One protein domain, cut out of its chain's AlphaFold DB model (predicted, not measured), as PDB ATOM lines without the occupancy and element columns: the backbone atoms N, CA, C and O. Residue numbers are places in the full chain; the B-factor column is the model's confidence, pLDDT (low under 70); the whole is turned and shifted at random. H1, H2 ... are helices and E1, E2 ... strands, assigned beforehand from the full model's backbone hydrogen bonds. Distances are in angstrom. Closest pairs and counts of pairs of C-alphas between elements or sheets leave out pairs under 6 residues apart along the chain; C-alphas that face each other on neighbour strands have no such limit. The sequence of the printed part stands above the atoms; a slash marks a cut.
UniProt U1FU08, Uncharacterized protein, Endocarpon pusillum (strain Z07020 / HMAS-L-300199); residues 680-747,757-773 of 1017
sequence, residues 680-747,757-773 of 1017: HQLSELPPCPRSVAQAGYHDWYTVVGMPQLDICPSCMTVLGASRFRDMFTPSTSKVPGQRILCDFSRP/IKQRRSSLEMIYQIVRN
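Overview. This is residues 680 to 747 and 757 to 773 of the 1017 residues of an uncharacterized protein of Endocarpon pusillum (strain Z07020 / HMAS-L-300199) (UniProt U1FU08). With little regular structure, this is mostly loops round a small three-stranded sheet, with H2 and H3 beside different strands and H1 far out. The 85 printed residues, 30 in named elements, hold H1, E1, E2, H2, E3, H3 in that order: mixed helices and strands. The antiparallel sheet runs E2, E1, E3. The whole is compact, radius of gyration of the C-alphas 12.6 A, spans 39 by 25 by 24 A.

Along the chain. H1, residues 680 to 683, begins at C-alpha 680 (167.500, 140.017, 160.381). E1 is 701 to 703, E2 706 to 711 (11.2 A), H2 713 to 719 (9.4 A), E3 728 to 730. H3, 765 to 771 (9.9 A), ends at C-alpha 771 (154.833, 149.625, 177.887).

Arrangement. E1 and E2 form a hairpin; N 706 and O 703 are 2.8 A apart, within hydrogen-bond range, as are N 702 and O 729 of E1 and E3, 2.8 A. E2, H2, E3 form a split strand-helix-strand unit, same-way strands with E1 between, crossover right-handed. H2 is on the sheet, closest C-alphas Tyr 701 and Pro 713, 7.0 A. H3 only grazes it, closest C-alphas Leu 709 and Val 771, 7.2 A. H1 is close to but not clearly touching H2, C-alphas of Leu 682 and Val 718 6.6 A apart. Every O i to N i+4 pair is within range in H3, 2 of 3 in H2; H1 is too short.

Size, cuts and confidence. Residues 748 to 756 are cut out, a gap of 15.4 A between C-alphas 747 and 757. The link H1 to E1 is long, 17 residues. Residues 680 to 683 and 773 have pLDDT under 70.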
ATOM      1  N   HIS A 680     167.329 138.570 160.543       58.91
ATOM      2  CA  HIS A 680     167.500 140.017 160.381       58.91
ATOM      3  C   HIS A 680     166.148 140.702 160.153       58.91
ATOM      4  O   HIS A 680     165.817 141.646 160.865       58.91
ATOM      5  N   GLN A 681     165.315 140.151 159.264       60.44
ATOM      6  CA  GLN A 681     163.969 140.670 158.970       60.44
ATOM      7  C   GLN A 681     163.027 140.661 160.187       60.44
ATOM      8  O   GLN A 681     162.178 141.536 160.312       60.44
ATOM      9  N   LEU A 682     163.185 139.700 161.106       65.81
ATOM     10  CA  LEU A 682     162.440 139.674 162.371       65.81
ATOM     11  C   LEU A 682     162.992 140.642 163.430       65.81
ATOM     12  O   LEU A 682     162.273 140.964 164.371       65.81
ATOM     13  N   SER A 683     164.244 141.093 163.304       68.62
ATOM     14  CA  SER A 683     164.870 142.040 164.239       68.62
ATOM     15  C   SER A 683     164.628 143.495 163.818       68.62
ATOM     16  O   SER A 683     164.319 144.342 164.655       68.62
ATOM     17  N   GLU A 684     164.721 143.779 162.519       74.06
ATOM     18  CA  GLU A 684     164.512 145.103 161.927       74.06
ATOM     19  C   GLU A 684     163.069 145.262 161.432       74.06
ATOM     20  O   GLU A 684     162.752 145.072 160.259       74.06
ATOM     21  N   LEU A 685     162.171 145.635 162.348       81.38
ATOM     22  CA  LEU A 685     160.790 145.971 161.996       81.38
ATOM     23  C   LEU A 685     160.743 147.157 161.003       81.38
ATOM     24  O   LEU A 685     161.449 148.154 161.217       81.38
ATOM     25  N   PRO A 686     159.854 147.142 159.990       84.56
ATOM     26  CA  PRO A 686     159.591 148.307 159.145       84.56
ATOM     27  C   PRO A 686     158.919 149.442 159.948       84.56
ATOM     28  O   PRO A 686     158.304 149.186 160.993       84.56
ATOM     29  N   PRO A 687     159.036 150.714 159.519       85.88
ATOM     30  CA  PRO A 687     158.401 151.840 160.205       85.88
ATOM     31  C   PRO A 687     156.876 151.666 160.247       85.88
ATOM     32  O   PRO A 687     156.242 151.386 159.233       85.88
ATOM     33  N   CYS A 688     156.285 151.824 161.435       90.44
ATOM     34  CA  CYS A 688     154.868 151.541 161.657       90.44
ATOM     35  C   CYS A 688     153.964 152.598 160.982       90.44
ATOM     36  O   CYS A 688     154.095 153.785 161.306       90.44
ATOM     37  N   PRO A 689     153.000 152.202 160.122       88.00
ATOM     38  CA  PRO A 689     152.091 153.149 159.475       88.00
ATOM     39  C   PRO A 689     151.122 153.798 160.476       88.00
ATOM     40  O   PRO A 689     150.880 154.997 160.396       88.00
ATOM     41  N   ARG A 690     150.645 153.061 161.494       89.44
ATOM     42  CA  ARG A 690     149.821 153.612 162.593       89.44
ATOM     43  C   ARG A 690     150.672 154.186 163.731       89.44
ATOM     44  O   ARG A 690     150.582 153.751 164.878       89.44
ATOM     45  N   SER A 691     151.559 155.114 163.383       88.69
ATOM     46  CA  SER A 691     152.405 155.869 164.325       88.69
ATOM     47  C   SER A 691     151.745 157.154 164.846       88.69
ATOM     48  O   SER A 691     152.166 157.683 165.873       88.69
ATOM     49  N   VAL A 692     150.686 157.629 164.184       87.19
ATOM     50  CA  VAL A 692     149.835 158.738 164.641       87.19
ATOM     51  C   VAL A 692     148.611 158.175 165.369       87.19
ATOM     52  O   VAL A 692     148.039 157.179 164.930       87.19
ATOM     53  N   ALA A 693     148.195 158.816 166.465       88.25
ATOM     54  CA  ALA A 693     147.017 158.408 167.229       88.25
ATOM     55  C   ALA A 693     145.717 158.713 166.460       88.25
ATOM     56  O   ALA A 693     145.358 159.877 166.266       88.25
ATOM     57  N   GLN A 694     145.003 157.667 166.042       84.06
ATOM     58  CA  GLN A 694     143.808 157.740 165.197       84.06
ATOM     59  C   GLN A 694     142.661 156.919 165.806       84.06
ATOM     60  O   GLN A 694     142.897 155.938 166.509       84.06
ATOM     61  N   ALA A 695     141.417 157.338 165.571       88.19
ATOM     62  CA  ALA A 695     140.209 156.665 166.058       88.19
ATOM     63  C   ALA A 695     139.484 155.925 164.921       88.19
ATOM     64  O   ALA A 695     139.742 156.198 163.751       88.19
ATOM     65  N   GLY A 696     138.568 155.013 165.264       83.38
ATOM     66  CA  GLY A 696     137.724 154.291 164.294       83.38
ATOM     67  C   GLY A 696     138.328 153.001 163.722       83.38
ATOM     68  O   GLY A 696     137.674 152.315 162.946       83.38
ATOM     69  N   TYR A 697     139.548 152.631 164.121       85.31
ATOM     70  CA  TYR A 697     140.100 151.305 163.839       85.31
ATOM     71  C   TYR A 697     139.635 150.291 164.887       85.31
ATOM     72  O   TYR A 697     139.784 150.532 166.087       85.31
ATOM     73  N   HIS A 698     139.144 149.141 164.425       87.38
ATOM     74  CA  HIS A 698     138.707 148.012 165.260       87.38
ATOM     75  C   HIS A 698     139.584 146.757 165.073       87.38
ATOM     76  O   HIS A 698     139.503 145.818 165.854       87.38
ATOM     77  N   ASP A 699     140.472 146.767 164.080       91.88
ATOM     78  CA  ASP A 699     141.388 145.693 163.672       91.88
ATOM     79  C   ASP A 699     142.705 145.676 164.480       91.88
ATOM     80  O   ASP A 699     143.787 145.421 163.947       91.88
ATOM     81  N   TRP A 700     142.633 145.987 165.775       93.31
ATOM     82  CA  TRP A 700     143.793 145.954 166.667       93.31
ATOM     83  C   TRP A 700     144.072 144.535 167.160       93.31
ATOM     84  O   TRP A 700     143.160 143.778 167.484       93.31
ATOM     85  N   TYR A 701     145.352 144.209 167.291       94.75
ATOM     86  CA  TYR A 701     145.857 143.033 167.988       94.75
ATOM     87  C   TYR A 701     146.453 143.451 169.332       94.75
ATOM     88  O   TYR A 701     146.877 144.591 169.519       94.75
ATOM     89  N   THR A 702     146.508 142.508 170.260       94.38
ATOM     90  CA  THR A 702     147.116 142.646 171.580       94.38
ATOM     91  C   THR A 702     147.859 141.353 171.937       94.38
ATOM     92  O   THR A 702     148.016 140.474 171.086       94.38
ATOM     93  N   VAL A 703     148.353 141.221 173.167       92.44
ATOM     94  CA  VAL A 703     148.952 139.973 173.669       92.44
ATOM     95  C   VAL A 703     148.118 139.422 174.821       92.44
ATOM     96  O   VAL A 703     147.622 140.187 175.649       92.44
ATOM     97  N   VAL A 704     147.987 138.095 174.898       90.25
ATOM     98  CA  VAL A 704     147.300 137.401 176.000       90.25
ATOM     99  C   VAL A 704     147.870 137.860 177.350       90.25
ATOM    100  O   VAL A 704     149.073 137.796 177.587       90.25
ATOM    101  N   GLY A 705     146.998 138.358 178.232       85.50
ATOM    102  CA  GLY A 705     147.381 138.921 179.535       85.50
ATOM    103  C   GLY A 705     147.915 140.364 179.509       85.50
ATOM    104  O   GLY A 705     148.263 140.890 180.563       85.50
ATOM    105  N   MET A 706     147.964 141.030 178.348       85.94
ATOM    106  CA  MET A 706     148.445 142.413 178.193       85.94
ATOM    107  C   MET A 706     147.498 143.303 177.356       85.94
ATOM    108  O   MET A 706     147.952 143.915 176.388       85.94
ATOM    109  N   PRO A 707     146.204 143.437 177.714       86.69
ATOM    110  CA  PRO A 707     145.189 144.131 176.899       86.69
ATOM    111  C   PRO A 707     145.461 145.628 176.649       86.69
ATOM    112  O   PRO A 707     144.829 146.233 175.783       86.69
ATOM    113  N   GLN A 708     146.387 146.233 177.397       86.00
ATOM    114  CA  GLN A 708     146.868 147.606 177.211       86.00
ATOM    115  C   GLN A 708     147.919 147.777 176.096       86.00
ATOM    116  O   GLN A 708     148.384 148.894 175.892       86.00
ATOM    117  N   LEU A 709     148.350 146.696 175.435       90.88
ATOM    118  CA  LEU A 709     149.313 146.727 174.330       90.88
ATOM    119  C   LEU A 709     148.572 146.764 172.988       90.88
ATOM    120  O   LEU A 709     147.888 145.793 172.659       90.88
ATOM    121  N   ASP A 710     148.759 147.826 172.200       92.94
ATOM    122  CA  ASP A 710     148.029 148.023 170.939       92.94
ATOM    123  C   ASP A 710     148.902 147.814 169.690       92.94
ATOM    124  O   ASP A 710     149.879 148.522 169.423       92.94
ATOM    125  N   ILE A 711     148.540 146.817 168.880       94.69
ATOM    126  CA  ILE A 711     149.310 146.348 167.723       94.69
ATOM    127  C   ILE A 711     148.459 146.483 166.456       94.69
ATOM    128  O   ILE A 711     147.374 145.921 166.365       94.69
ATOM    129  N   CYS A 712     148.937 147.218 165.448       93.88
ATOM    130  CA  CYS A 712     148.241 147.302 164.158       93.88
ATOM    131  C   CYS A 712     148.540 146.078 163.264       93.88
ATOM    132  O   CYS A 712     149.624 145.490 163.394       93.88
ATOM    133  N   PRO A 713     147.662 145.720 162.302       93.06
ATOM    134  CA  PRO A 713     147.870 144.559 161.434       93.06
ATOM    135  C   PRO A 713     149.203 144.596 160.678       93.06
ATOM    136  O   PRO A 713     149.868 143.575 160.543       93.06
ATOM    137  N   SER A 714     149.646 145.783 160.254       92.25
ATOM    138  CA  SER A 714     150.911 145.981 159.531       92.25
ATOM    139  C   SER A 714     152.161 145.670 160.362       92.25
ATOM    140  O   SER A 714     153.195 145.339 159.793       92.25
ATOM    141  N   CYS A 715     152.087 145.771 161.693       93.06
ATOM    142  CA  CYS A 715     153.121 145.234 162.578       93.06
ATOM    143  C   CYS A 715     152.912 143.728 162.778       93.06
ATOM    144  O   CYS A 715     153.873 142.960 162.741       93.06
ATOM    145  N   MET A 716     151.658 143.295 162.943       93.38
ATOM    146  CA  MET A 716     151.312 141.894 163.188       93.38
ATOM    147  C   MET A 716     151.737 140.941 162.054       93.38
ATOM    148  O   MET A 716     152.068 139.794 162.340       93.38
ATOM    149  N   THR A 717     151.845 141.391 160.797       90.94
ATOM    150  CA  THR A 717     152.416 140.569 159.706       90.94
ATOM    151  C   THR A 717     153.856 140.117 159.982       90.94
ATOM    152  O   THR A 717     154.215 138.989 159.653       90.94
ATOM    153  N   VAL A 718     154.677 140.960 160.619       89.62
ATOM    154  CA  VAL A 718     156.074 140.634 160.964       89.62
ATOM    155  C   VAL A 718     156.158 139.940 162.326       89.62
ATOM    156  O   VAL A 718     156.898 138.971 162.485       89.62
ATOM    157  N   LEU A 719     155.361 140.379 163.305       91.25
ATOM    158  CA  LEU A 719     155.324 139.771 164.643       91.25
ATOM    159  C   LEU A 719     154.758 138.338 164.609       91.25
ATOM    160  O   LEU A 719     155.282 137.452 165.285       91.25
ATOM    161  N   GLY A 720     153.755 138.078 163.767       88.56
ATOM    162  CA  GLY A 720     153.163 136.758 163.530       88.56
ATOM    163  C   GLY A 720     154.058 135.784 162.753       88.56
ATOM    164  O   GLY A 720     153.802 134.583 162.775       88.56
ATOM    165  N   ALA A 721     155.134 136.267 162.123       88.56
ATOM    166  CA  ALA A 721     156.194 135.429 161.556       88.56
ATOM    167  C   ALA A 721     157.249 135.000 162.604       88.56
ATOM    168  O   ALA A 721     158.187 134.265 162.285       88.56
ATOM    169  N   SER A 722     157.112 135.450 163.857       90.31
ATOM    170  CA  SER A 722     157.926 134.999 164.988       90.31
ATOM    171  C   SER A 722     157.304 133.793 165.704       90.31
ATOM    172  O   SER A 722     156.104 133.542 165.628       90.31
ATOM    173  N   ARG A 723     158.108 133.117 166.533       89.69
ATOM    174  CA  ARG A 723     157.652 132.061 167.460       89.69
ATOM    175  C   ARG A 723     156.713 132.528 168.588       89.69
ATOM    176  O   ARG A 723     156.419 131.743 169.478       89.69
ATOM    177  N   PHE A 724     156.330 133.804 168.617       91.81
ATOM    178  CA  PHE A 724     155.385 134.352 169.592       91.81
ATOM    179  C   PHE A 724     153.978 134.533 169.010       91.81
ATOM    180  O   PHE A 724     153.112 135.035 169.720       91.81
ATOM    181  N   ARG A 725     153.762 134.137 167.741       91.19
ATOM    182  CA  ARG A 725     152.485 134.219 167.011       91.19
ATOM    183  C   ARG A 725     151.278 133.905 167.895       91.19
ATOM    184  O   ARG A 725     150.349 134.698 167.946       91.19
ATOM    185  N   ASP A 726     151.346 132.794 168.617       91.38
ATOM    186  CA  ASP A 726     150.213 132.205 169.335       91.38
ATOM    187  C   ASP A 726     149.894 132.920 170.666       91.38
ATOM    188  O   ASP A 726     148.876 132.648 171.293       91.38
ATOM    189  N   MET A 727     150.739 133.873 171.089       91.94
ATOM    190  CA  MET A 727     150.445 134.795 172.195       91.94
ATOM    191  C   MET A 727     149.791 136.102 171.726       91.94
ATOM    192  O   MET A 727     149.348 136.880 172.571       91.94
ATOM    193  N   PHE A 728     149.741 136.377 170.418       94.06
ATOM    194  CA  PHE A 728     149.063 137.552 169.873       94.06
ATOM    195  C   PHE A 728     147.615 137.209 169.517       94.06
ATOM    196  O   PHE A 728     147.357 136.364 168.662       94.06
ATOM    197  N   THR A 729     146.664 137.909 170.128       94.44
ATOM    198  CA  THR A 729     145.226 137.756 169.859       94.44
ATOM    199  C   THR A 729     144.647 139.056 169.308       94.44
ATOM    200  O   THR A 729     145.217 140.123 169.547       94.44
ATOM    201  N   PRO A 730     143.501 139.026 168.610       93.81
ATOM    202  CA  PRO A 730     142.702 140.230 168.405       93.81
ATOM    203  C   PRO A 730     142.434 140.938 169.743       93.81
ATOM    204  O   PRO A 730     142.250 140.291 170.778       93.81
ATOM    205  N   SER A 731     142.444 142.267 169.733       89.94
ATOM    206  CA  SER A 731     142.006 143.080 170.867       89.94
ATOM    207  C   SER A 731     140.487 142.990 171.016       89.94
ATOM    208  O   SER A 731     139.758 142.832 170.038       89.94
ATOM    209  N   THR A 732     139.992 143.213 172.234       86.62
ATOM    210  CA  THR A 732     138.606 143.652 172.424       86.62
ATOM    211  C   THR A 732     138.355 144.958 171.658       86.62
ATOM    212  O   THR A 732     139.279 145.760 171.463       86.62
ATOM    213  N   SER A 733     137.110 145.176 171.215       81.81
ATOM    214  CA  SER A 733     136.745 146.404 170.499       81.81
ATOM    215  C   SER A 733     137.009 147.629 171.374       81.81
ATOM    216  O   SER A 733     136.641 147.665 172.549       81.81
ATOM    217  N   LYS A 734     137.684 148.623 170.799       85.19
ATOM    218  CA  LYS A 734     138.070 149.860 171.481       85.19
ATOM    219  C   LYS A 734     136.892 150.836 171.521       85.19
ATOM    220  O   LYS A 734     135.984 150.750 170.694       85.19
ATOM    221  N   VAL A 735     136.904 151.773 172.470       84.75
ATOM    222  CA  VAL A 735     135.793 152.723 172.642       84.75
ATOM    223  C   VAL A 735     135.660 153.594 171.378       84.75
ATOM    224  O   VAL A 735     136.663 154.167 170.940       84.75
ATOM    225  N   PRO A 736     134.460 153.734 170.778       79.38
ATOM    226  CA  PRO A 736     134.256 154.608 169.626       79.38
ATOM    227  C   PRO A 736     134.767 156.032 169.890       79.38
ATOM    228  O   PRO A 736     134.457 156.640 170.911       79.38
ATOM    229  N   GLY A 737     135.594 156.556 168.982       82.19
ATOM    230  CA  GLY A 737     136.249 157.862 169.131       82.19
ATOM    231  C   GLY A 737     137.579 157.864 169.905       82.19
ATOM    232  O   GLY A 737     138.305 158.858 169.838       82.19
ATOM    233  N   GLN A 738     137.966 156.770 170.574       85.81
ATOM    234  CA  GLN A 738     139.269 156.663 171.241       85.81
ATOM    235  C   GLN A 738     140.407 156.705 170.208       85.81
ATOM    236  O   GLN A 738     140.488 155.857 169.319       85.81
ATOM    237  N   ARG A 739     141.306 157.693 170.319       87.88
ATOM    238  CA  ARG A 739     142.479 157.817 169.440       87.88
ATOM    239  C   ARG A 739     143.617 156.937 169.949       87.88
ATOM    240  O   ARG A 739     144.159 157.198 171.019       87.88
ATOM    241  N   ILE A 740     143.984 155.927 169.168       89.31
ATOM    242  CA  ILE A 740     144.975 154.902 169.518       89.31
ATOM    243  C   ILE A 740     146.123 154.934 168.505       89.31
ATOM    244  O   ILE A 740     145.924 155.188 167.316       89.31
ATOM    245  N   LEU A 741     147.338 154.699 168.995       92.12
ATOM    246  CA  LEU A 741     148.562 154.542 168.210       92.12
ATOM    247  C   LEU A 741     149.129 153.146 168.470       92.12
ATOM    248  O   LEU A 741     148.970 152.613 169.563       92.12
ATOM    249  N   CYS A 742     149.817 152.554 167.497       93.56
ATOM    250  CA  CYS A 742     150.432 151.247 167.707       93.56
ATOM    251  C   CYS A 742     151.677 151.366 168.599       93.56
ATOM    252  O   CYS A 742     152.587 152.130 168.274       93.56
ATOM    253  N   ASP A 743     151.791 150.572 169.666       92.75
ATOM    254  CA  ASP A 743     152.952 150.577 170.570       92.75
ATOM    255  C   ASP A 743     154.272 150.267 169.853       92.75
ATOM    256  O   ASP A 743     155.306 150.841 170.185       92.75
ATOM    257  N   PHE A 744     154.243 149.455 168.793       92.81
ATOM    258  CA  PHE A 744     155.402 149.187 167.930       92.81
ATOM    259  C   PHE A 744     155.808 150.376 167.027       92.81
ATOM    260  O   PHE A 744     156.735 150.260 166.222       92.81
ATOM    261  N   SER A 745     155.174 151.544 167.176       91.44
ATOM    262  CA  SER A 745     155.722 152.829 166.719       91.44
ATOM    263  C   SER A 745     156.707 153.456 167.719       91.44
ATOM    264  O   SER A 745     157.601 154.190 167.302       91.44
ATOM    265  N   ARG A 746     156.605 153.138 169.021       90.88
ATOM    266  CA  ARG A 746     157.452 153.689 170.095       90.88
ATOM    267  C   ARG A 746     158.856 153.064 170.009       90.88
ATOM    268  O   ARG A 746     158.962 151.847 170.180       90.88
ATOM    269  N   PRO A 747     159.950 153.830 169.811       91.06
ATOM    270  CA  PRO A 747     161.281 153.248 169.598       91.06
ATOM    271  C   PRO A 747     161.726 152.267 170.689       91.06
ATOM    272  O   PRO A 747     162.174 151.171 170.363       91.06
ATOM    273  N   ILE A 757     164.480 139.092 170.164       91.94
ATOM    274  CA  ILE A 757     164.830 138.252 169.008       91.94
ATOM    275  C   ILE A 757     166.335 137.937 168.996       91.94
ATOM    276  O   ILE A 757     166.704 136.763 168.905       91.94
ATOM    277  N   LYS A 758     167.196 138.949 169.170       89.31
ATOM    278  CA  LYS A 758     168.665 138.829 169.220       89.31
ATOM    279  C   LYS A 758     169.136 137.894 170.339       89.31
ATOM    280  O   LYS A 758     169.904 136.972 170.079       89.31
ATOM    281  N   GLN A 759     168.629 138.073 171.560       87.81
ATOM    282  CA  GLN A 759     168.951 137.222 172.717       87.81
ATOM    283  C   GLN A 759     168.139 135.914 172.760       87.81
ATOM    284  O   GLN A 759     168.298 135.124 173.689       87.81
ATOM    285  N   ARG A 760     167.243 135.675 171.790       89.19
ATOM    286  CA  ARG A 760     166.352 134.503 171.725       89.19
ATOM    287  C   ARG A 760     165.578 134.237 173.036       89.19
ATOM    288  O   ARG A 760     165.324 133.075 173.367       89.19
ATOM    289  N   ARG A 761     165.114 135.280 173.741       89.94
ATOM    290  CA  ARG A 761     164.304 135.161 174.981       89.94
ATOM    291  C   ARG A 761     162.936 134.531 174.711       89.94
ATOM    292  O   ARG A 761     162.310 134.858 173.709       89.94
ATOM    293  N   SER A 762     162.455 133.643 175.580       89.12
ATOM    294  CA  SER A 762     161.174 132.932 175.404       89.12
ATOM    295  C   SER A 762     159.924 133.737 175.792       89.12
ATOM    296  O   SER A 762     158.827 133.300 175.464       89.12
ATOM    297  N   SER A 763     160.062 134.899 176.436       90.38
ATOM    298  CA  SER A 763     158.942 135.721 176.916       90.38
ATOM    299  C   SER A 763     158.963 137.153 176.367       90.38
ATOM    300  O   SER A 763     160.023 137.715 176.082       90.38
ATOM    301  N   LEU A 764     157.777 137.767 176.276       91.56
ATOM    302  CA  LEU A 764     157.584 139.177 175.898       91.56
ATOM    303  C   LEU A 764     157.659 140.147 177.097       91.56
ATOM    304  O   LEU A 764     157.358 141.329 176.960       91.56
ATOM    305  N   GLU A 765     158.107 139.672 178.262       91.12
ATOM    306  CA  GLU A 765     158.158 140.421 179.529       91.12
ATOM    307  C   GLU A 765     158.948 141.743 179.433       91.12
ATOM    308  O   GLU A 765     158.594 142.736 180.062       91.12
ATOM    309  N   MET A 766     159.981 141.813 178.586       92.12
ATOM    310  CA  MET A 766     160.714 143.067 178.349       92.12
ATOM    311  C   MET A 766     159.823 144.147 177.699       92.12
ATOM    312  O   MET A 766     159.958 145.326 178.017       92.12
ATOM    313  N   ILE A 767     158.888 143.760 176.822       92.62
ATOM    314  CA  ILE A 767     157.916 144.684 176.218       92.62
ATOM    315  C   ILE A 767     156.846 145.071 177.242       92.62
ATOM    316  O   ILE A 767     156.528 146.258 177.333       92.62
ATOM    317  N   TYR A 768     156.362 144.123 178.060       90.38
ATOM    318  CA  TYR A 768     155.450 144.421 179.174       90.38
ATOM    319  C   TYR A 768     156.022 145.514 180.079       90.38
ATOM    320  O   TYR A 768     155.382 146.541 180.305       90.38
ATOM    321  N   GLN A 769     157.264 145.326 180.535       90.44
ATOM    322  CA  GLN A 769     157.932 146.248 181.447       90.44
ATOM    323  C   GLN A 769     158.149 147.635 180.833       90.44
ATOM    324  O   GLN A 769     158.039 148.622 181.555       90.44
ATOM    325  N   ILE A 770     158.407 147.759 179.525       91.12
ATOM    326  CA  ILE A 770     158.515 149.076 178.870       91.12
ATOM    327  C   ILE A 770     157.151 149.749 178.728       91.12
ATOM    328  O   ILE A 770     157.011 150.912 179.103       91.12
ATOM    329  N   VAL A 771     156.151 149.043 178.191       88.25
ATOM    330  CA  VAL A 771     154.833 149.625 177.887       88.25
ATOM    331  C   VAL A 771     154.071 149.982 179.162       88.25
ATOM    332  O   VAL A 771     153.378 151.000 179.191       88.25
ATOM    333  N   ARG A 772     154.255 149.209 180.239       84.31
ATOM    334  CA  ARG A 772     153.731 149.527 181.565       84.31
ATOM    335  C   ARG A 772     154.502 150.700 182.178       84.31
ATOM    336  O   ARG A 772     155.548 150.521 182.804       84.31
ATOM    337  N   ASN A 773     153.946 151.899 182.027       68.44
ATOM    338  CA  ASN A 773     154.359 153.078 182.785       68.44
ATOM    339  C   ASN A 773     154.302 152.754 184.290       68.44
ATOM    340  O   ASN A 773     153.284 152.265 184.782       68.44
TER     341      ASN A 773